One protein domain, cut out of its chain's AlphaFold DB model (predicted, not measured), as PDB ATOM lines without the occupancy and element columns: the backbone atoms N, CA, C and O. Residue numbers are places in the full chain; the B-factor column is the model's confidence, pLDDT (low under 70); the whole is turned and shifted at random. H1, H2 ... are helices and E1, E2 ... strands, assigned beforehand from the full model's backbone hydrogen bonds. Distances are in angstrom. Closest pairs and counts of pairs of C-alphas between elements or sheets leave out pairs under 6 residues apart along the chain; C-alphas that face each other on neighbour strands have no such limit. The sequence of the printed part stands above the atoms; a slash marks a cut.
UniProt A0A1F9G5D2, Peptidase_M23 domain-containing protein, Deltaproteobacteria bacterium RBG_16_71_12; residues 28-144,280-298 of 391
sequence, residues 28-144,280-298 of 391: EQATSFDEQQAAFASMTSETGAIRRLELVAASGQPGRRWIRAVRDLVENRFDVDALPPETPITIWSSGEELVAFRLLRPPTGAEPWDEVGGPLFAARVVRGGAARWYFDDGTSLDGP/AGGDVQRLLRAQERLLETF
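AT A GLANCE: This is residues 28 to 144 and 280 to 298 of the 391 residues of the protein "Peptidase_M23 domain-containing protein" of Deltaproteobacteria bacterium RBG_16_71_12 (UniProt A0A1F9G5D2). A strongly twisted sheet of five antiparallel strands, in the order E1 E2 E3 E4 E5, is covered on both faces: the long helix H3 crosses one face and the shorter H2 crosses the other. H1 runs side by side with H3 on the same face, beside the strands and over none of them. The printed part has 136 residues with three named helices and five named strands, in the order H1 E1 H2 E2 E3 E4 E5 H3, a mixed class of helices and strands. It is compact, with a radius of gyration of the C-alphas of 14.8 A, and rounded, spanning 41 by 33 by 25 A.

HOW THE PARTS SIT: H1, residues 33 to 47, touches H3, residues 282 to 298, at a shallow tilt of 19 degrees, the same way; the closest C-alphas are those of Gln 37 and Leu 287, 7.0 A. E1, residues 50 to 56, is an edge strand, antiparallel to E2, residues 88 to 94, with N 53 and O 91 at 2.8 A. H2, residues 64 to 74, is on the face opposite to H1 and H3, at a height of 8.9 A over the sheet. It is over E2 and, only just, with 3 C-alphas, over E3, residues 97 to 105; it runs across the strands, at 82 degrees to E2 on the local plane. The closest C-alphas of H2 and E3 are those of Val 70 and Phe 101, 7.5 A. E2, E3, E4, residues 117 to 127, and E5, residues 130 to 135, form a meander, each strand the antiparallel neighbour of the one before, in three hairpins. Within hydrogen-bond range are N 92 and O 100 at 2.8 A, N 120 and O 103 at 2.8 A, and N 125 and O 132 at 2.7 A. E4 bends by 59 degrees at residue 124. H3 has a height of 9.0 A over the sheet and runs across the strands, at 75 degrees to E4 on the local plane; C-alphas 123 and 288 are the closest of E4 and H3, 6.7 A. In H1, H2 and H3 every O i to N i+4 pair is within hydrogen-bond range.

IN THESE COORDINATES: H1 begins at C-alpha 33 (51.303, 20.912, 2.408) and is 21.5 A long. E1 measures 19.1 A, H2 15.1 A, E2 19.9 A, E3 23.0 A, E4 27.7 A and E5 16.3 A. H3, 24.5 A, ends at C-alpha 298 (38.327, 13.612, -11.264).

THE WHOLE: The two farthest C-alphas, those of Glu 46 and Ala 110, are 45.0 A apart. Residues 145 to 279 are not printed, and C-alphas 144 and 280 are 14.3 A apart across the cut. The links H2 to E2 and E3 to E4 are long. The mean pLDDT of the printed part is 71.0; 55 residues are under 70, among them residues 106 to 117.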
ATOM      1  N   GLU A  28      42.797  14.557   7.337       59.38
ATOM      2  CA  GLU A  28      42.610  15.099   8.687       59.38
ATOM      3  C   GLU A  28      43.765  14.846   9.672       59.38
ATOM      4  O   GLU A  28      43.832  15.498  10.711       59.38
ATOM      5  N   GLN A  29      44.704  13.965   9.324       62.56
ATOM      6  CA  GLN A  29      45.925  13.665  10.080       62.56
ATOM      7  C   GLN A  29      47.209  14.135   9.360       62.56
ATOM      8  O   GLN A  29      48.314  13.901   9.860       62.56
ATOM      9  N   ALA A  30      47.088  14.782   8.195       64.25
ATOM     10  CA  ALA A  30      48.210  15.294   7.405       64.25
ATOM     11  C   ALA A  30      48.671  16.672   7.908       64.25
ATOM     12  O   ALA A  30      47.867  17.583   8.090       64.25
ATOM     13  N   THR A  31      49.972  16.868   8.120       67.50
ATOM     14  CA  THR A  31      50.493  18.063   8.811       67.50
ATOM     15  C   THR A  31      51.273  19.027   7.922       67.50
ATOM     16  O   THR A  31      51.374  20.204   8.273       67.50
ATOM     17  N   SER A  32      51.767  18.574   6.766       74.56
ATOM     18  CA  SER A  32      52.449  19.408   5.768       74.56
ATOM     19  C   SER A  32      51.604  19.637   4.504       74.56
ATOM     20  O   SER A  32      50.614  18.944   4.270       74.56
ATOM     21  N   PHE A  33      51.989  20.616   3.675       74.31
ATOM     22  CA  PHE A  33      51.303  20.912   2.408       74.31
ATOM     23  C   PHE A  33      51.298  19.701   1.462       74.31
ATOM     24  O   PHE A  33      50.237  19.313   0.974       74.31
ATOM     25  N   ASP A  34      52.464  19.082   1.251       70.50
ATOM     26  CA  ASP A  34      52.606  17.926   0.361       70.50
ATOM     27  C   ASP A  34      51.841  16.711   0.904       70.50
ATOM     28  O   ASP A  34      51.165  16.017   0.146       70.50
ATOM     29  N   GLU A  35      51.863  16.493   2.226       72.12
ATOM     30  CA  GLU A  35      51.064  15.447   2.877       72.12
ATOM     31  C   GLU A  35      49.563  15.678   2.684       72.12
ATOM     32  O   GLU A  35      48.826  14.732   2.423       72.12
ATOM     33  N   GLN A  36      49.093  16.923   2.795       73.56
ATOM     34  CA  GLN A  36      47.677  17.257   2.623       73.56
ATOM     35  C   GLN A  36      47.229  17.094   1.178       73.56
ATOM     36  O   GLN A  36      46.146  16.566   0.930       73.56
ATOM     37  N   GLN A  37      48.060  17.510   0.221       72.75
ATOM     38  CA  GLN A  37      47.776  17.315  -1.193       72.75
ATOM     39  C   GLN A  37      47.756  15.824  -1.551       72.75
ATOM     40  O   GLN A  37      46.832  15.379  -2.228       72.75
ATOM     41  N   ALA A  38      48.723  15.044  -1.059       68.12
ATOM     42  CA  ALA A  38      48.785  13.603  -1.279       68.12
ATOM     43  C   ALA A  38      47.619  12.860  -0.611       68.12
ATOM     44  O   ALA A  38      47.020  11.991  -1.234       68.12
ATOM     45  N   ALA A  39      47.248  13.218   0.620       69.38
ATOM     46  CA  ALA A  39      46.123  12.603   1.323       69.38
ATOM     47  C   ALA A  39      44.774  12.942   0.667       69.38
ATOM     48  O   ALA A  39      43.919  12.069   0.524       69.38
ATOM     49  N   PHE A  40      44.597  14.183   0.199       70.00
ATOM     50  CA  PHE A  40      43.410  14.581  -0.558       70.00
ATOM     51  C   PHE A  40      43.333  13.868  -1.918       70.00
ATOM     52  O   PHE A  40      42.275  13.363  -2.287       70.00
ATOM     53  N   ALA A  41      44.456  13.758  -2.636       70.44
ATOM     54  CA  ALA A  41      44.540  12.984  -3.875       70.44
ATOM     55  C   ALA A  41      44.326  11.474  -3.641       70.44
ATOM     56  O   ALA A  41      43.737  10.789  -4.473       70.44
ATOM     57  N   SER A  42      44.758  10.948  -2.489       66.50
ATOM     58  CA  SER A  42      44.486   9.565  -2.087       66.50
ATOM     59  C   SER A  42      42.985   9.348  -1.924       66.50
ATOM     60  O   SER A  42      42.458   8.429  -2.541       66.50
ATOM     61  N   MET A  43      42.277  10.233  -1.208       65.06
ATOM     62  CA  MET A  43      40.815  10.159  -1.067       65.06
ATOM     63  C   MET A  43      40.091  10.143  -2.416       65.06
ATOM     64  O   MET A  43      39.141   9.379  -2.590       65.06
ATOM     65  N   THR A  44      40.536  10.970  -3.367       63.09
ATOM     66  CA  THR A  44      39.935  11.037  -4.706       63.09
ATOM     67  C   THR A  44      40.263   9.794  -5.541       63.09
ATOM     68  O   THR A  44      39.448   9.391  -6.362       63.09
ATOM     69  N   SER A  45      41.423   9.162  -5.316       58.41
ATOM     70  CA  SER A  45      41.868   7.961  -6.045       58.41
ATOM     71  C   SER A  45      41.373   6.627  -5.465       58.41
ATOM     72  O   SER A  45      41.145   5.692  -6.223       58.41
ATOM     73  N   GLU A  46      41.199   6.518  -4.143       50.19
ATOM     74  CA  GLU A  46      40.820   5.270  -3.459       50.19
ATOM     75  C   GLU A  46      39.317   5.020  -3.481       50.19
ATOM     76  O   GLU A  46      38.885   3.871  -3.510       50.19
ATOM     77  N   THR A  47      38.508   6.079  -3.446       48.59
ATOM     78  CA  THR A  47      37.059   5.900  -3.325       48.59
ATOM     79  C   THR A  47      36.381   5.651  -4.662       48.59
ATOM     80  O   THR A  47      35.327   5.024  -4.663       48.59
ATOM     81  N   GLY A  48      36.909   6.162  -5.783       52.00
ATOM     82  CA  GLY A  48      36.204   6.153  -7.079       52.00
ATOM     83  C   GLY A  48      34.780   6.743  -7.021       52.00
ATOM     84  O   GLY A  48      34.011   6.625  -7.965       52.00
ATOM     85  N   ALA A  49      34.400   7.345  -5.890       59.84
ATOM     86  CA  ALA A  49      33.021   7.563  -5.468       59.84
ATOM     87  C   ALA A  49      32.849   8.948  -4.840       59.84
ATOM     88  O   ALA A  49      31.911   9.164  -4.065       59.84
ATOM     89  N   ILE A  50      33.736   9.898  -5.171       68.69
ATOM     90  CA  ILE A  50      33.414  11.302  -4.942       68.69
ATOM     91  C   ILE A  50      32.248  11.650  -5.857       68.69
ATOM     92  O   ILE A  50      32.374  11.684  -7.078       68.69
ATOM     93  N   ARG A  51      31.094  11.911  -5.252       72.56
ATOM     94  CA  ARG A  51      29.884  12.304  -5.969       72.56
ATOM     95  C   ARG A  51      29.799  13.817  -6.003       72.56
ATOM     96  O   ARG A  51      29.829  14.453  -4.946       72.56
ATOM     97  N   ARG A  52      29.636  14.366  -7.207       80.81
ATOM     98  CA  ARG A  52      29.219  15.752  -7.420       80.81
ATOM     99  C   ARG A  52      27.700  15.816  -7.460       80.81
ATOM    100  O   ARG A  52      27.064  15.113  -8.240       80.81
ATOM    101  N   LEU A  53      27.134  16.677  -6.634       78.06
ATOM    102  CA  LEU A  53      25.714  16.989  -6.622       78.06
ATOM    103  C   LEU A  53      25.562  18.466  -6.966       78.06
ATOM    104  O   LEU A  53      26.154  19.313  -6.303       78.06
ATOM    105  N   GLU A  54      24.776  18.761  -7.995       80.50
ATOM    106  CA  GLU A  54      24.332  20.123  -8.285       80.50
ATOM    107  C   GLU A  54      22.966  20.317  -7.641       80.50
ATOM    108  O   GLU A  54      21.990  19.658  -8.007       80.50
ATOM    109  N   LEU A  55      22.917  21.181  -6.634       77.88
ATOM    110  CA  LEU A  55      21.713  21.508  -5.887       77.88
ATOM    111  C   LEU A  55      21.390  22.992  -6.061       77.88
ATOM    112  O   LEU A  55      22.200  23.777  -6.548       77.88
ATOM    113  N   VAL A  56      20.202  23.377  -5.616       76.06
ATOM    114  CA  VAL A  56      19.817  24.775  -5.428       76.06
ATOM    115  C   VAL A  56      19.527  25.025  -3.950       76.06
ATOM    116  O   VAL A  56      19.230  24.084  -3.209       76.06
ATOM    117  N   ALA A  57      19.592  26.279  -3.502       60.72
ATOM    118  CA  ALA A  57      19.364  26.635  -2.097       60.72
ATOM    119  C   ALA A  57      18.036  26.079  -1.535       60.72
ATOM    120  O   ALA A  57      17.983  25.642  -0.385       60.72
ATOM    121  N   ALA A  58      16.985  26.004  -2.363       66.94
ATOM    122  CA  ALA A  58      15.680  25.455  -1.988       66.94
ATOM    123  C   ALA A  58      15.513  23.926  -2.169       66.94
ATOM    124  O   ALA A  58      14.402  23.411  -2.013       66.94
ATOM    125  N   SER A  59      16.564  23.172  -2.517       61.94
ATOM    126  CA  SER A  59      16.445  21.740  -2.840       61.94
ATOM    127  C   SER A  59      15.798  20.895  -1.722       61.94
ATOM    128  O   SER A  59      16.168  20.958  -0.548       61.94
ATOM    129  N   GLY A  60      14.837  20.047  -2.117       57.47
ATOM    130  CA  GLY A  60      14.147  19.060  -1.274       57.47
ATOM    131  C   GLY A  60      14.974  17.796  -0.970       57.47
ATOM    132  O   GLY A  60      16.192  17.778  -1.116       57.47
ATOM    133  N   GLN A  61      14.329  16.721  -0.500       42.03
ATOM    134  CA  GLN A  61      14.969  15.391  -0.418       42.03
ATOM    135  C   GLN A  61      15.356  14.919  -1.838       42.03
ATOM    136  O   GLN A  61      14.558  15.145  -2.745       42.03
ATOM    137  N   PRO A  62      16.524  14.278  -2.069       50.22
ATOM    138  CA  PRO A  62      17.570  13.873  -1.114       50.22
ATOM    139  C   PRO A  62      18.621  14.964  -0.793       50.22
ATOM    140  O   PRO A  62      19.470  14.769   0.079       50.22
ATOM    141  N   GLY A  63      18.568  16.130  -1.446       63.28
ATOM    142  CA  GLY A  63      19.515  17.245  -1.263       63.28
ATOM    143  C   GLY A  63      19.451  17.939   0.105       63.28
ATOM    144  O   GLY A  63      20.453  18.489   0.563       63.28
ATOM    145  N   ARG A  64      18.314  17.852   0.811       70.75
ATOM    146  CA  ARG A  64      18.079  18.496   2.122       70.75
ATOM    147  C   ARG A  64      19.170  18.243   3.157       70.75
ATOM    148  O   ARG A  64      19.484  19.153   3.918       70.75
ATOM    149  N   ARG A  65      19.738  17.032   3.213       81.69
ATOM    150  CA  ARG A  65      20.793  16.713   4.193       81.69
ATOM    151  C   ARG A  65      22.068  17.513   3.928       81.69
ATOM    152  O   ARG A  65      22.689  18.010   4.857       81.69
ATOM    153  N   TRP A  66      22.422  17.668   2.657       81.31
ATOM    154  CA  TRP A  66      23.644  18.336   2.242       81.31
ATOM    155  C   TRP A  66      23.503  19.849   2.321       81.31
ATOM    156  O   TRP A  66      24.399  20.519   2.819       81.31
ATOM    157  N   ILE A  67      22.336  20.376   1.938       77.56
ATOM    158  CA  ILE A  67      21.992  21.782   2.163       77.56
ATOM    159  C   ILE A  67      22.002  22.109   3.660       77.56
ATOM    160  O   ILE A  67      22.489  23.169   4.039       77.56
ATOM    161  N   ARG A  68      21.526  21.201   4.525       78.12
ATOM    162  CA  ARG A  68      21.655  21.355   5.982       78.12
ATOM    163  C   ARG A  68      23.121  21.364   6.423       78.12
ATOM    164  O   ARG A  68      23.501  22.269   7.140       78.12
ATOM    165  N   ALA A  69      23.949  20.432   5.954       80.00
ATOM    166  CA  ALA A  69      25.371  20.407   6.310       80.00
ATOM    167  C   ALA A  69      26.108  21.693   5.886       80.00
ATOM    168  O   ALA A  69      26.864  22.259   6.671       80.00
ATOM    169  N   VAL A  70      25.855  22.188   4.668       82.06
ATOM    170  CA  VAL A  70      26.403  23.470   4.197       82.06
ATOM    171  C   VAL A  70      25.881  24.618   5.057       82.06
ATOM    172  O   VAL A  70      26.674  25.444   5.496       82.06
ATOM    173  N   ARG A  71      24.576  24.651   5.346       77.25
ATOM    174  CA  ARG A  71      23.955  25.644   6.231       77.25
ATOM    175  C   ARG A  71      24.624  25.678   7.596       77.25
ATOM    176  O   ARG A  71      25.033  26.751   8.005       77.25
ATOM    177  N   ASP A  72      24.782  24.536   8.252       73.56
ATOM    178  CA  ASP A  72      25.380  24.451   9.584       73.56
ATOM    179  C   ASP A  72      26.846  24.935   9.565       73.56
ATOM    180  O   ASP A  72      27.293  25.624  10.481       73.56
ATOM    181  N   LEU A  73      27.590  24.646   8.487       76.06
ATOM    182  CA  LEU A  73      28.970  25.116   8.309       76.06
ATOM    183  C   LEU A  73      29.067  26.628   8.078       76.06
ATOM    184  O   LEU A  73      29.999  27.265   8.570       76.06
ATOM    185  N   VAL A  74      28.134  27.212   7.321       74.12
ATOM    186  CA  VAL A  74      28.184  28.634   6.948       74.12
ATOM    187  C   VAL A  74      27.296  29.534   7.806       74.12
ATOM    188  O   VAL A  74      27.398  30.746   7.653       74.12
ATOM    189  N   GLU A  75      26.494  29.000   8.736       66.00
ATOM    190  CA  GLU A  75      25.524  29.743   9.572       66.00
ATOM    191  C   GLU A  75      26.166  30.928  10.311       66.00
ATOM    192  O   GLU A  75      25.574  31.995  10.503       66.00
ATOM    193  N   ASN A  76      27.430  30.756  10.690       57.31
ATOM    194  CA  ASN A  76      28.226  31.776  11.359       57.31
ATOM    195  C   ASN A  76      28.705  32.893  10.412       57.31
ATOM    196  O   ASN A  76      29.138  33.948  10.858       57.31
ATOM    197  N   ARG A  77      28.644  32.696   9.096       62.50
ATOM    198  CA  ARG A  77      29.169  33.623   8.080       62.50
ATOM    199  C   ARG A  77      28.101  34.279   7.255       62.50
ATOM    200  O   ARG A  77      28.256  35.458   6.935       62.50
ATOM    201  N   PHE A  78      27.045  33.544   6.937       65.06
ATOM    202  CA  PHE A  78      25.874  34.083   6.286       65.06
ATOM    203  C   PHE A  78      24.679  33.148   6.360       65.06
ATOM    204  O   PHE A  78      24.805  31.941   6.547       65.06
ATOM    205  N   ASP A  79      23.503  33.739   6.194       64.38
ATOM    206  CA  ASP A  79      22.250  33.008   6.165       64.38
ATOM    207  C   ASP A  79      22.017  32.424   4.767       64.38
ATOM    208  O   ASP A  79      21.825  33.165   3.801       64.38
ATOM    209  N   VAL A  80      22.039  31.095   4.652       68.31
ATOM    210  CA  VAL A  80      21.742  30.386   3.394       68.31
ATOM    211  C   VAL A  80      20.304  30.647   2.940       68.31
ATOM    212  O   VAL A  80      20.056  30.660   1.739       68.31
ATOM    213  N   ASP A  81      19.368  30.924   3.856       67.19
ATOM    214  CA  ASP A  81      17.981  31.257   3.494       67.19
ATOM    215  C   ASP A  81      17.843  32.661   2.900       67.19
ATOM    216  O   ASP A  81      16.814  32.987   2.310       67.19
ATOM    217  N   ALA A  82      18.871  33.501   3.042       63.84
ATOM    218  CA  ALA A  82      18.921  34.793   2.371       63.84
ATOM    219  C   ALA A  82      19.366  34.677   0.903       63.84
ATOM    220  O   ALA A  82      19.254  35.665   0.175       63.84
ATOM    221  N   LEU A  83      19.868  33.510   0.472       68.88
ATOM    222  CA  LEU A  83      20.183  33.253  -0.932       68.88
ATOM    223  C   LEU A  83      18.886  33.160  -1.749       68.88
ATOM    224  O   LEU A  83      17.916  32.553  -1.284       68.88
ATOM    225  N   PRO A  84      18.866  33.670  -2.993       71.56
ATOM    226  CA  PRO A  84      17.807  33.346  -3.939       71.56
ATOM    227  C   PRO A  84      17.592  31.819  -4.016       71.56
ATOM    228  O   PRO A  84      18.587  31.088  -4.101       71.56
ATOM    229  N   PRO A  85      16.346  31.310  -3.976       70.56
ATOM    230  CA  PRO A  85      16.031  29.873  -3.966       70.56
ATOM    231  C   PRO A  85      16.727  29.040  -5.052       70.56
ATOM    232  O   PRO A  85      17.048  27.871  -4.832       70.56
ATOM    233  N   GLU A  86      16.960  29.654  -6.209       72.88
ATOM    234  CA  GLU A  86      17.590  29.117  -7.413       72.88
ATOM    235  C   GLU A  86      19.126  29.181  -7.406       72.88
ATOM    236  O   GLU A  86      19.763  28.737  -8.360       72.88
ATOM    237  N   THR A  87      19.734  29.714  -6.341       73.25
ATOM    238  CA  THR A  87      21.193  29.828  -6.216       73.25
ATOM    239  C   THR A  87      21.840  28.445  -6.303       73.25
ATOM    240  O   THR A  87      21.524  27.594  -5.465       73.25
ATOM    241  N   PRO A  88      22.751  28.209  -7.267       78.75
ATOM    242  CA  PRO A  88      23.403  26.919  -7.422       78.75
ATOM    243  C   PRO A  88      24.384  26.661  -6.276       78.75
ATOM    244  O   PRO A  88      25.173  27.531  -5.893       78.75
ATOM    245  N   ILE A  89      24.343  25.439  -5.752       81.62
ATOM    246  CA  ILE A  89      25.263  24.926  -4.740       81.62
ATOM    247  C   ILE A  89      25.810  23.596  -5.256       81.62
ATOM    248  O   ILE A  89      25.087  22.602  -5.331       81.62
ATOM    249  N   THR A  90      27.095  23.576  -5.597       86.38
ATOM    250  CA  THR A  90      27.800  22.349  -5.980       86.38
ATOM    251  C   THR A  90      28.357  21.687  -4.727       86.38
ATOM    252  O   THR A  90      28.974  22.346  -3.893       86.38
ATOM    253  N   ILE A  91      28.170  20.379  -4.587       85.06
ATOM    254  CA  ILE A  91      28.629  19.612  -3.429       85.06
ATOM    255  C   ILE A  91      29.465  18.432  -3.896       85.06
ATOM    256  O   ILE A  91      29.034  17.679  -4.764       85.06
ATOM    257  N   TRP A  92      30.626  18.246  -3.273       86.31
ATOM    258  CA  TRP A  92      31.444  17.048  -3.403       86.31
ATOM    259  C   TRP A  92      31.368  16.253  -2.109       86.31
ATOM    260  O   TRP A  92      31.654  16.764  -1.023       86.31
ATOM    261  N   SER A  93      30.982  14.990  -2.230       81.69
ATOM    262  CA  SER A  93      30.811  14.084  -1.096       81.69
ATOM    263  C   SER A  93      31.505  12.757  -1.341       81.69
ATOM    264  O   SER A  93      31.575  12.316  -2.483       81.69
ATOM    265  N   SER A  94      31.975  12.114  -0.275       77.31
ATOM    266  CA  SER A  94      32.461  10.735  -0.302       77.31
ATOM    267  C   SER A  94      31.624   9.914   0.674       77.31
ATOM    268  O   SER A  94      31.672  10.129   1.884       77.31
ATOM    269  N   GLY A  95      30.761   9.040   0.148       75.12
ATOM    270  CA  GLY A  95      29.750   8.350   0.955       75.12
ATOM    271  C   GLY A  95      28.774   9.323   1.633       75.12
ATOM    272  O   GLY A  95      27.965   9.980   0.969       75.12
ATOM    273  N   GLU A  96      28.826   9.395   2.963       75.81
ATOM    274  CA  GLU A  96      28.013  10.316   3.774       75.81
ATOM    275  C   GLU A  96      28.774  11.563   4.233       75.81
ATOM    276  O   GLU A  96      28.177  12.467   4.816       75.81
ATOM    277  N   GLU A  97      30.064  11.661   3.917       76.19
ATOM    278  CA  GLU A  97      30.894  12.783   4.329       76.19
ATOM    279  C   GLU A  97      30.916  13.896   3.283       76.19
ATOM    280  O   GLU A  97      31.053  13.664   2.077       76.19
ATOM    281  N   LEU A  98      30.809  15.134   3.764       83.12
ATOM    282  CA  LEU A  98      30.995  16.328   2.952       83.12
ATOM    283  C   LEU A  98      32.496  16.586   2.781       83.12
ATOM    284  O   LEU A  98      33.201  16.831   3.758       83.12
ATOM    285  N   VAL A  99      32.974  16.556   1.537       84.38
ATOM    286  CA  VAL A  99      34.389  16.781   1.202       84.38
ATOM    287  C   VAL A  99      34.635  18.253   0.894       84.38
ATOM    288  O   VAL A  99      35.570  18.857   1.420       84.38
ATOM    289  N   ALA A 100      33.784  18.830   0.046       88.62
ATOM    290  CA  ALA A 100      33.854  20.227  -0.353       88.62
ATOM    291  C   ALA A 100      32.489  20.721  -0.834       88.62
ATOM    292  O   ALA A 100      31.614  19.931  -1.198       88.62
ATOM    293  N   PHE A 101      32.319  22.034  -0.894       89.94
ATOM    294  CA  PHE A 101      31.172  22.646  -1.553       89.94
ATOM    295  C   PHE A 101      31.570  23.947  -2.239       89.94
ATOM    296  O   PHE A 101      32.589  24.557  -1.922       89.94
ATOM    297  N   ARG A 102      30.748  24.376  -3.190       89.62
ATOM    298  CA  ARG A 102      30.873  25.655  -3.872       89.62
ATOM    299  C   ARG A 102      29.513  26.321  -3.946       89.62
ATOM    300  O   ARG A 102      28.515  25.671  -4.236       89.62
ATOM    301  N   LEU A 103      29.497  27.619  -3.692       84.25
ATOM    302  CA  LEU A 103      28.303  28.457  -3.746       84.25
ATOM    303  C   LEU A 103      28.649  29.840  -4.291       84.25
ATOM    304  O   LEU A 103      29.822  30.181  -4.441       84.25
ATOM    305  N   LEU A 104      27.635  30.639  -4.605       77.81
ATOM    306  CA  LEU A 104      27.841  32.027  -5.010       77.81
ATOM    307  C   LEU A 104      28.219  32.881  -3.803       77.81
ATOM    308  O   LEU A 104      27.551  32.825  -2.769       77.81
ATOM    309  N   ARG A 105      29.279  33.688  -3.933       73.94
ATOM    310  CA  ARG A 105      29.655  34.617  -2.869       73.94
ATOM    311  C   ARG A 105      28.515  35.626  -2.664       73.94
ATOM    312  O   ARG A 105      28.137  36.306  -3.621       73.94
ATOM    313  N   PRO A 106      28.011  35.785  -1.430       63.44
ATOM    314  CA  PRO A 106      27.003  36.794  -1.149       63.44
ATOM    315  C   PRO A 106      27.558  38.209  -1.375       63.44
ATOM    316  O   PRO A 106      28.747  38.446  -1.130       63.44
ATOM    317  N   PRO A 107      26.731  39.175  -1.806       58.81
ATOM    318  CA  PRO A 107      27.182  40.539  -2.037       58.81
ATOM    319  C   PRO A 107      27.748  41.168  -0.755       58.81
ATOM    320  O   PRO A 107      27.146  41.135   0.323       58.81
ATOM    321  N   THR A 108      28.922  41.793  -0.867       51.56
ATOM    322  CA  THR A 108      29.536  42.559   0.224       51.56
ATOM    323  C   THR A 108      28.877  43.931   0.331       51.56
ATOM    324  O   THR A 108      29.414  44.915  -0.170       51.56
ATOM    325  N   GLY A 109      27.724  44.038   0.988       49.22
ATOM    326  CA  GLY A 109      27.127  45.343   1.279       49.22
ATOM    327  C   GLY A 109      25.634  45.445   1.009       49.22
ATOM    328  O   GLY A 109      24.874  44.588   1.441       49.22
ATOM    329  N   ALA A 110      25.228  46.552   0.383       39.81
ATOM    330  CA  ALA A 110      23.849  46.821  -0.039       39.81
ATOM    331  C   ALA A 110      23.637  46.554  -1.541       39.81
ATOM    332  O   ALA A 110      22.599  46.935  -2.078       39.81
ATOM    333  N   GLU A 111      24.623  45.945  -2.204       43.28
ATOM    334  CA  GLU A 111      24.527  45.618  -3.623       43.28
ATOM    335  C   GLU A 111      23.479  44.510  -3.839       43.28
ATOM    336  O   GLU A 111      23.402  43.582  -3.020       43.28
ATOM    337  N   PRO A 112      22.655  44.596  -4.899       47.25
ATOM    338  CA  PRO A 112      21.736  43.528  -5.283       47.25
ATOM    339  C   PRO A 112      22.478  42.200  -5.488       47.25
ATOM    340  O   PRO A 112      23.623  42.188  -5.940       47.25
ATOM    341  N   TRP A 113      21.810  41.072  -5.223       47.03
ATOM    342  CA  TRP A 113      22.331  39.726  -5.526       47.03
ATOM    343  C   TRP A 113      22.727  39.556  -7.002       47.03
ATOM    344  O   TRP A 113      23.537  38.696  -7.326       47.03
ATOM    345  N   ASP A 114      22.184  40.408  -7.867       43.88
ATOM    346  CA  ASP A 114      22.393  40.465  -9.310       43.88
ATOM    347  C   ASP A 114      23.830  40.895  -9.691       43.88
ATOM    348  O   ASP A 114      24.292  40.588 -10.790       43.88
ATOM    349  N   GLU A 115      24.578  41.533  -8.777       49.91
ATOM    350  CA  GLU A 115      26.039  41.718  -8.868       49.91
ATOM    351  C   GLU A 115      26.769  40.547  -8.193       49.91
ATOM    352  O   GLU A 115      27.602  40.718  -7.301       49.91
ATOM    353  N   VAL A 116      26.387  39.336  -8.605       52.97
ATOM    354  CA  VAL A 116      26.826  38.046  -8.065       52.97
ATOM    355  C   VAL A 116      28.323  38.063  -7.757       52.97
ATOM    356  O   VAL A 116      29.168  38.146  -8.655       52.97
ATOM    357  N   GLY A 117      28.664  37.955  -6.470       58.09
ATOM    358  CA  GLY A 117      30.029  37.667  -6.074       58.09
ATOM    359  C   GLY A 117      30.444  36.345  -6.720       58.09
ATOM    360  O   GLY A 117      29.669  35.390  -6.741       58.09
ATOM    361  N   GLY A 118      31.654  36.299  -7.284       70.50
ATOM    362  CA  GLY A 118      32.169  35.104  -7.956       70.50
ATOM    363  C   GLY A 118      32.057  33.828  -7.103       70.50
ATOM    364  O   GLY A 118      31.822  33.907  -5.893       70.50
ATOM    365  N   PRO A 119      32.222  32.646  -7.718       81.31
ATOM    366  CA  PRO A 119      32.119  31.378  -7.007       81.31
ATOM    367  C   PRO A 119      33.045  31.357  -5.789       81.31
ATOM    368  O   PRO A 119      34.157  31.881  -5.832       81.31
ATOM    369  N   LEU A 120      32.553  30.754  -4.714       83.81
ATOM    370  CA  LEU A 120      33.250  30.604  -3.454       83.81
ATOM    371  C   LEU A 120      33.347  29.114  -3.137       83.81
ATOM    372  O   LEU A 120      32.339  28.471  -2.831       83.81
ATOM    373  N   PHE A 121      34.554  28.568  -3.252       89.50
ATOM    374  CA  PHE A 121      34.845  27.172  -2.945       89.50
ATOM    375  C   PHE A 121      35.250  27.006  -1.478       89.50
ATOM    376  O   PHE A 121      35.980  27.836  -0.938       89.50
ATOM    377  N   ALA A 122      34.802  25.928  -0.833       89.94
ATOM    378  CA  ALA A 122      35.132  25.592   0.545       89.94
ATOM    379  C   ALA A 122      35.533  24.123   0.708       89.94
ATOM    380  O   ALA A 122      34.844  23.228   0.215       89.94
ATOM    381  N   ALA A 123      36.604  23.873   1.465       88.19
ATOM    382  CA  ALA A 123      37.084  22.530   1.797       88.19
ATOM    383  C   ALA A 123      37.816  22.492   3.153       88.19
ATOM    384  O   ALA A 123      38.150  23.532   3.734       88.19
ATOM    385  N   ARG A 124      38.066  21.279   3.665       85.94
ATOM    386  CA  ARG A 124      38.855  21.036   4.887       85.94
ATOM    387  C   ARG A 124      40.360  21.106   4.612       85.94
ATOM    388  O   ARG A 124      40.863  20.566   3.628       85.94
ATOM    389  N   VAL A 125      41.085  21.707   5.550       81.12
ATOM    390  CA  VAL A 125      42.544  21.856   5.592       81.12
ATOM    391  C   VAL A 125      43.023  21.605   7.018       81.12
ATOM    392  O   VAL A 125      42.487  22.173   7.968       81.12
ATOM    393  N   VAL A 126      44.050  20.779   7.199       76.50
ATOM    394  CA  VAL A 126      44.633  20.544   8.527       76.50
ATOM    395  C   VAL A 126      45.712  21.564   8.822       76.50
ATOM    396  O   VAL A 126      46.578  21.849   8.001       76.50
ATOM    397  N   ARG A 127      45.705  22.131  10.023       67.06
ATOM    398  CA  ARG A 127      46.780  23.018  10.461       67.06
ATOM    399  C   ARG A 127      47.011  22.874  11.953       67.06
ATOM    400  O   ARG A 127      46.072  22.949  12.738       67.06
ATOM    401  N   GLY A 128      48.270  22.676  12.344       63.84
ATOM    402  CA  GLY A 128      48.640  22.519  13.755       63.84
ATOM    403  C   GLY A 128      47.955  21.328  14.434       63.84
ATOM    404  O   GLY A 128      47.609  21.424  15.606       63.84
ATOM    405  N   GLY A 129      47.702  20.245  13.689       66.00
ATOM    406  CA  GLY A 129      47.043  19.036  14.197       66.00
ATOM    407  C   GLY A 129      45.512  19.093  14.266       66.00
ATOM    408  O   GLY A 129      44.909  18.134  14.731       66.00
ATOM    409  N   ALA A 130      44.874  20.174  13.801       66.25
ATOM    410  CA  ALA A 130      43.417  20.289  13.740       66.25
ATOM    411  C   ALA A 130      42.932  20.478  12.296       66.25
ATOM    412  O   ALA A 130      43.416  21.367  11.590       66.25
ATOM    413  N   ALA A 131      41.957  19.670  11.869       74.38
ATOM    414  CA  ALA A 131      41.243  19.868  10.611       74.38
ATOM    415  C   ALA A 131      40.303  21.067  10.730       74.38
ATOM    416  O   ALA A 131      39.538  21.150  11.691       74.38
ATOM    417  N   ARG A 132      40.372  21.983   9.760       78.19
ATOM    418  CA  ARG A 132      39.513  23.157   9.694       78.19
ATOM    419  C   ARG A 132      38.972  23.428   8.294       78.19
ATOM    420  O   ARG A 132      39.690  23.257   7.320       78.19
ATOM    421  N   TRP A 133      37.738  23.882   8.177       84.50
ATOM    422  CA  TRP A 133      37.129  24.349   6.944       84.50
ATOM    423  C   TRP A 133      37.612  25.753   6.595       84.50
ATOM    424  O   TRP A 133      37.736  26.610   7.469       84.50
ATOM    425  N   TYR A 134      37.838  26.002   5.309       83.44
ATOM    426  CA  TYR A 134      38.217  27.304   4.766       83.44
ATOM    427  C   TYR A 134      37.528  27.537   3.429       83.44
ATOM    428  O   TYR A 134      37.360  26.600   2.650       83.44
ATOM    429  N   PHE A 135      37.209  28.796   3.151       86.88
ATOM    430  CA  PHE A 135      36.953  29.279   1.804       86.88
ATOM    431  C   PHE A 135      38.259  29.512   1.037       86.88
ATOM    432  O   PHE A 135      39.301  29.793   1.635       86.88
ATOM    433  N   ASP A 136      38.200  29.422  -0.290       83.88
ATOM    434  CA  ASP A 136      39.302  29.627  -1.242       83.88
ATOM    435  C   ASP A 136      39.978  31.008  -1.161       83.88
ATOM    436  O   ASP A 136      41.167  31.148  -1.473       83.88
ATOM    437  N   ASP A 137      39.259  32.014  -0.668       75.69
ATOM    438  CA  ASP A 137      39.773  33.337  -0.318       75.69
ATOM    439  C   ASP A 137      40.595  33.344   0.987       75.69
ATOM    440  O   ASP A 137      41.165  34.366   1.373       75.69
ATOM    441  N   GLY A 138      40.748  32.184   1.628       74.44
ATOM    442  CA  GLY A 138      41.513  31.968   2.852       74.44
ATOM    443  C   GLY A 138      40.701  32.179   4.127       74.44
ATOM    444  O   GLY A 138      41.251  32.017   5.219       74.44
ATOM    445  N   THR A 139      39.419  32.528   4.023       75.12
ATOM    446  CA  THR A 139      38.549  32.737   5.179       75.12
ATOM    447  C   THR A 139      38.224  31.393   5.835       75.12
ATOM    448  O   THR A 139      37.464  30.599   5.294       75.12
ATOM    449  N   SER A 140      38.778  31.123   7.022       74.94
ATOM    450  CA  SER A 140      38.434  29.935   7.831       74.94
ATOM    451  C   SER A 140      36.943  29.900   8.092       74.94
ATOM    452  O   SER A 140      36.479  30.896   8.605       74.94
ATOM    453  N   LEU A 141      36.210  28.832   7.798       74.06
ATOM    454  CA  LEU A 141      34.822  28.589   8.222       74.06
ATOM    455  C   LEU A 141      34.749  28.143   9.685       74.06
ATOM    456  O   LEU A 141      33.828  28.524  10.402       74.06
ATOM    457  N   ASP A 142      35.787  27.447  10.148       60.97
ATOM    458  CA  ASP A 142      35.934  27.106  11.556       60.97
ATOM    459  C   ASP A 142      36.503  28.296  12.327       60.97
ATOM    460  O   ASP A 142      37.569  28.829  12.001       60.97
ATOM    461  N   GLY A 143      35.782  28.742  13.349       50.50
ATOM    462  CA  GLY A 143      36.135  29.918  14.140       50.50
ATOM    463  C   GLY A 143      35.135  31.069  13.991       50.50
ATOM    464  O   GLY A 143      34.293  31.085  13.089       50.50
ATOM    465  N   PRO A 144      35.170  32.024  14.920       42.03
ATOM    466  CA  PRO A 144      33.950  32.580  15.458       42.03
ATOM    467  C   PRO A 144      33.412  33.759  14.652       42.03
ATOM    468  O   PRO A 144      34.041  34.807  14.596       42.03
ATOM    469  N   ALA A 280      43.830  32.646   6.430       60.19
ATOM    470  CA  ALA A 280      44.983  31.784   6.382       60.19
ATOM    471  C   ALA A 280      46.033  32.368   5.425       60.19
ATOM    472  O   ALA A 280      45.708  33.063   4.463       60.19
ATOM    473  N   GLY A 281      47.311  32.097   5.702       63.06
ATOM    474  CA  GLY A 281      48.396  32.503   4.810       63.06
ATOM    475  C   GLY A 281      48.213  31.923   3.403       63.06
ATOM    476  O   GLY A 281      47.477  30.952   3.213       63.06
ATOM    477  N   GLY A 282      48.913  32.491   2.416       69.62
ATOM    478  CA  GLY A 282      48.753  32.129   1.001       69.62
ATOM    479  C   GLY A 282      48.929  30.638   0.682       69.62
ATOM    480  O   GLY A 282      48.473  30.184  -0.363       69.62
ATOM    481  N   ASP A 283      49.551  29.862   1.569       72.44
ATOM    482  CA  ASP A 283      49.718  28.410   1.446       72.44
ATOM    483  C   ASP A 283      48.376  27.667   1.485       72.44
ATOM    484  O   ASP A 283      48.137  26.791   0.656       72.44
ATOM    485  N   VAL A 284      47.457  28.076   2.368       77.56
ATOM    486  CA  VAL A 284      46.115  27.476   2.469       77.56
ATOM    487  C   VAL A 284      45.301  27.767   1.215       77.56
ATOM    488  O   VAL A 284      44.692  26.868   0.649       77.56
ATOM    489  N   GLN A 285      45.363  28.997   0.707       81.94
ATOM    490  CA  GLN A 285      44.700  29.349  -0.550       81.94
ATOM    491  C   GLN A 285      45.271  28.561  -1.744       81.94
ATOM    492  O   GLN A 285      44.531  28.180  -2.650       81.94
ATOM    493  N   ARG A 286      46.591  28.303  -1.778       78.75
ATOM    494  CA  ARG A 286      47.201  27.450  -2.815       78.75
ATOM    495  C   ARG A 286      46.712  26.009  -2.715       78.75
ATOM    496  O   ARG A 286      46.439  25.419  -3.759       78.75
ATOM    497  N   LEU A 287      46.571  25.481  -1.499       82.31
ATOM    498  CA  LEU A 287      46.055  24.137  -1.261       82.31
ATOM    499  C   LEU A 287      44.593  24.016  -1.697       82.31
ATOM    500  O   LEU A 287      44.280  23.120  -2.467       82.31
ATOM    501  N   LEU A 288      43.728  24.950  -1.297       86.38
ATOM    502  CA  LEU A 288      42.310  24.954  -1.678       86.38
ATOM    503  C   LEU A 288      42.131  25.015  -3.198       86.38
ATOM    504  O   LEU A 288      41.381  24.228  -3.765       86.38
ATOM    505  N   ARG A 289      42.909  25.864  -3.888       85.19
ATOM    506  CA  ARG A 289      42.925  25.890  -5.359       85.19
ATOM    507  C   ARG A 289      43.410  24.573  -5.969       85.19
ATOM    508  O   ARG A 289      42.982  24.219  -7.064       85.19
ATOM    509  N   ALA A 290      44.355  23.881  -5.333       80.50
ATOM    510  CA  ALA A 290      44.812  22.572  -5.795       80.50
ATOM    511  C   ALA A 290      43.739  21.495  -5.579       80.50
ATOM    512  O   ALA A 290      43.481  20.725  -6.498       80.50
ATOM    513  N   GLN A 291      43.079  21.491  -4.419       85.56
ATOM    514  CA  GLN A 291      41.965  20.601  -4.095       85.56
ATOM    515  C   GLN A 291      40.789  20.785  -5.064       85.56
ATOM    516  O   GLN A 291      40.312  19.797  -5.615       85.56
ATOM    517  N   GLU A 292      40.373  22.025  -5.346       86.56
ATOM    518  CA  GLU A 292      39.298  22.302  -6.311       86.56
ATOM    519  C   GLU A 292      39.653  21.788  -7.714       86.56
ATOM    520  O   GLU A 292      38.855  21.092  -8.339       86.56
ATOM    521  N   ARG A 293      40.882  22.045  -8.195       82.81
ATOM    522  CA  ARG A 293      41.336  21.517  -9.494       82.81
ATOM    523  C   ARG A 293      41.317  19.994  -9.542       82.81
ATOM    524  O   ARG A 293      40.940  19.443 -10.571       82.81
ATOM    525  N   LEU A 294      41.733  19.320  -8.469       79.31
ATOM    526  CA  LEU A 294      41.674  17.860  -8.396       79.31
ATOM    527  C   LEU A 294      40.221  17.391  -8.503       79.31
ATOM    528  O   LEU A 294      39.923  16.586  -9.378       79.31
ATOM    529  N   LEU A 295      39.313  17.948  -7.697       80.75
ATOM    530  CA  LEU A 295      37.891  17.598  -7.736       80.75
ATOM    531  C   LEU A 295      37.276  17.796  -9.127       80.75
ATOM    532  O   LEU A 295      36.560  16.918  -9.591       80.75
ATOM    533  N   GLU A 296      37.580  18.898  -9.815       76.75
ATOM    534  CA  GLU A 296      37.097  19.137 -11.184       76.75
ATOM    535  C   GLU A 296      37.746  18.196 -12.215       76.75
ATOM    536  O   GLU A 296      37.098  17.810 -13.182       76.75
ATOM    537  N   THR A 297      38.995  17.766 -12.006       69.12
ATOM    538  CA  THR A 297      39.688  16.825 -12.908       69.12
ATOM    539  C   THR A 297      39.153  15.399 -12.761       69.12
ATOM    540  O   THR A 297      38.944  14.717 -13.763       69.12
ATOM    541  N   PHE A 298      38.878  14.949 -11.533       58.41
ATOM    542  CA  PHE A 298      38.327  13.612 -11.264       58.41
ATOM    543  C   PHE A 298      36.863  13.458 -11.695       58.41
ATOM    544  O   PHE A 298      36.372  12.343 -11.779       58.41
TER     545      PHE A 298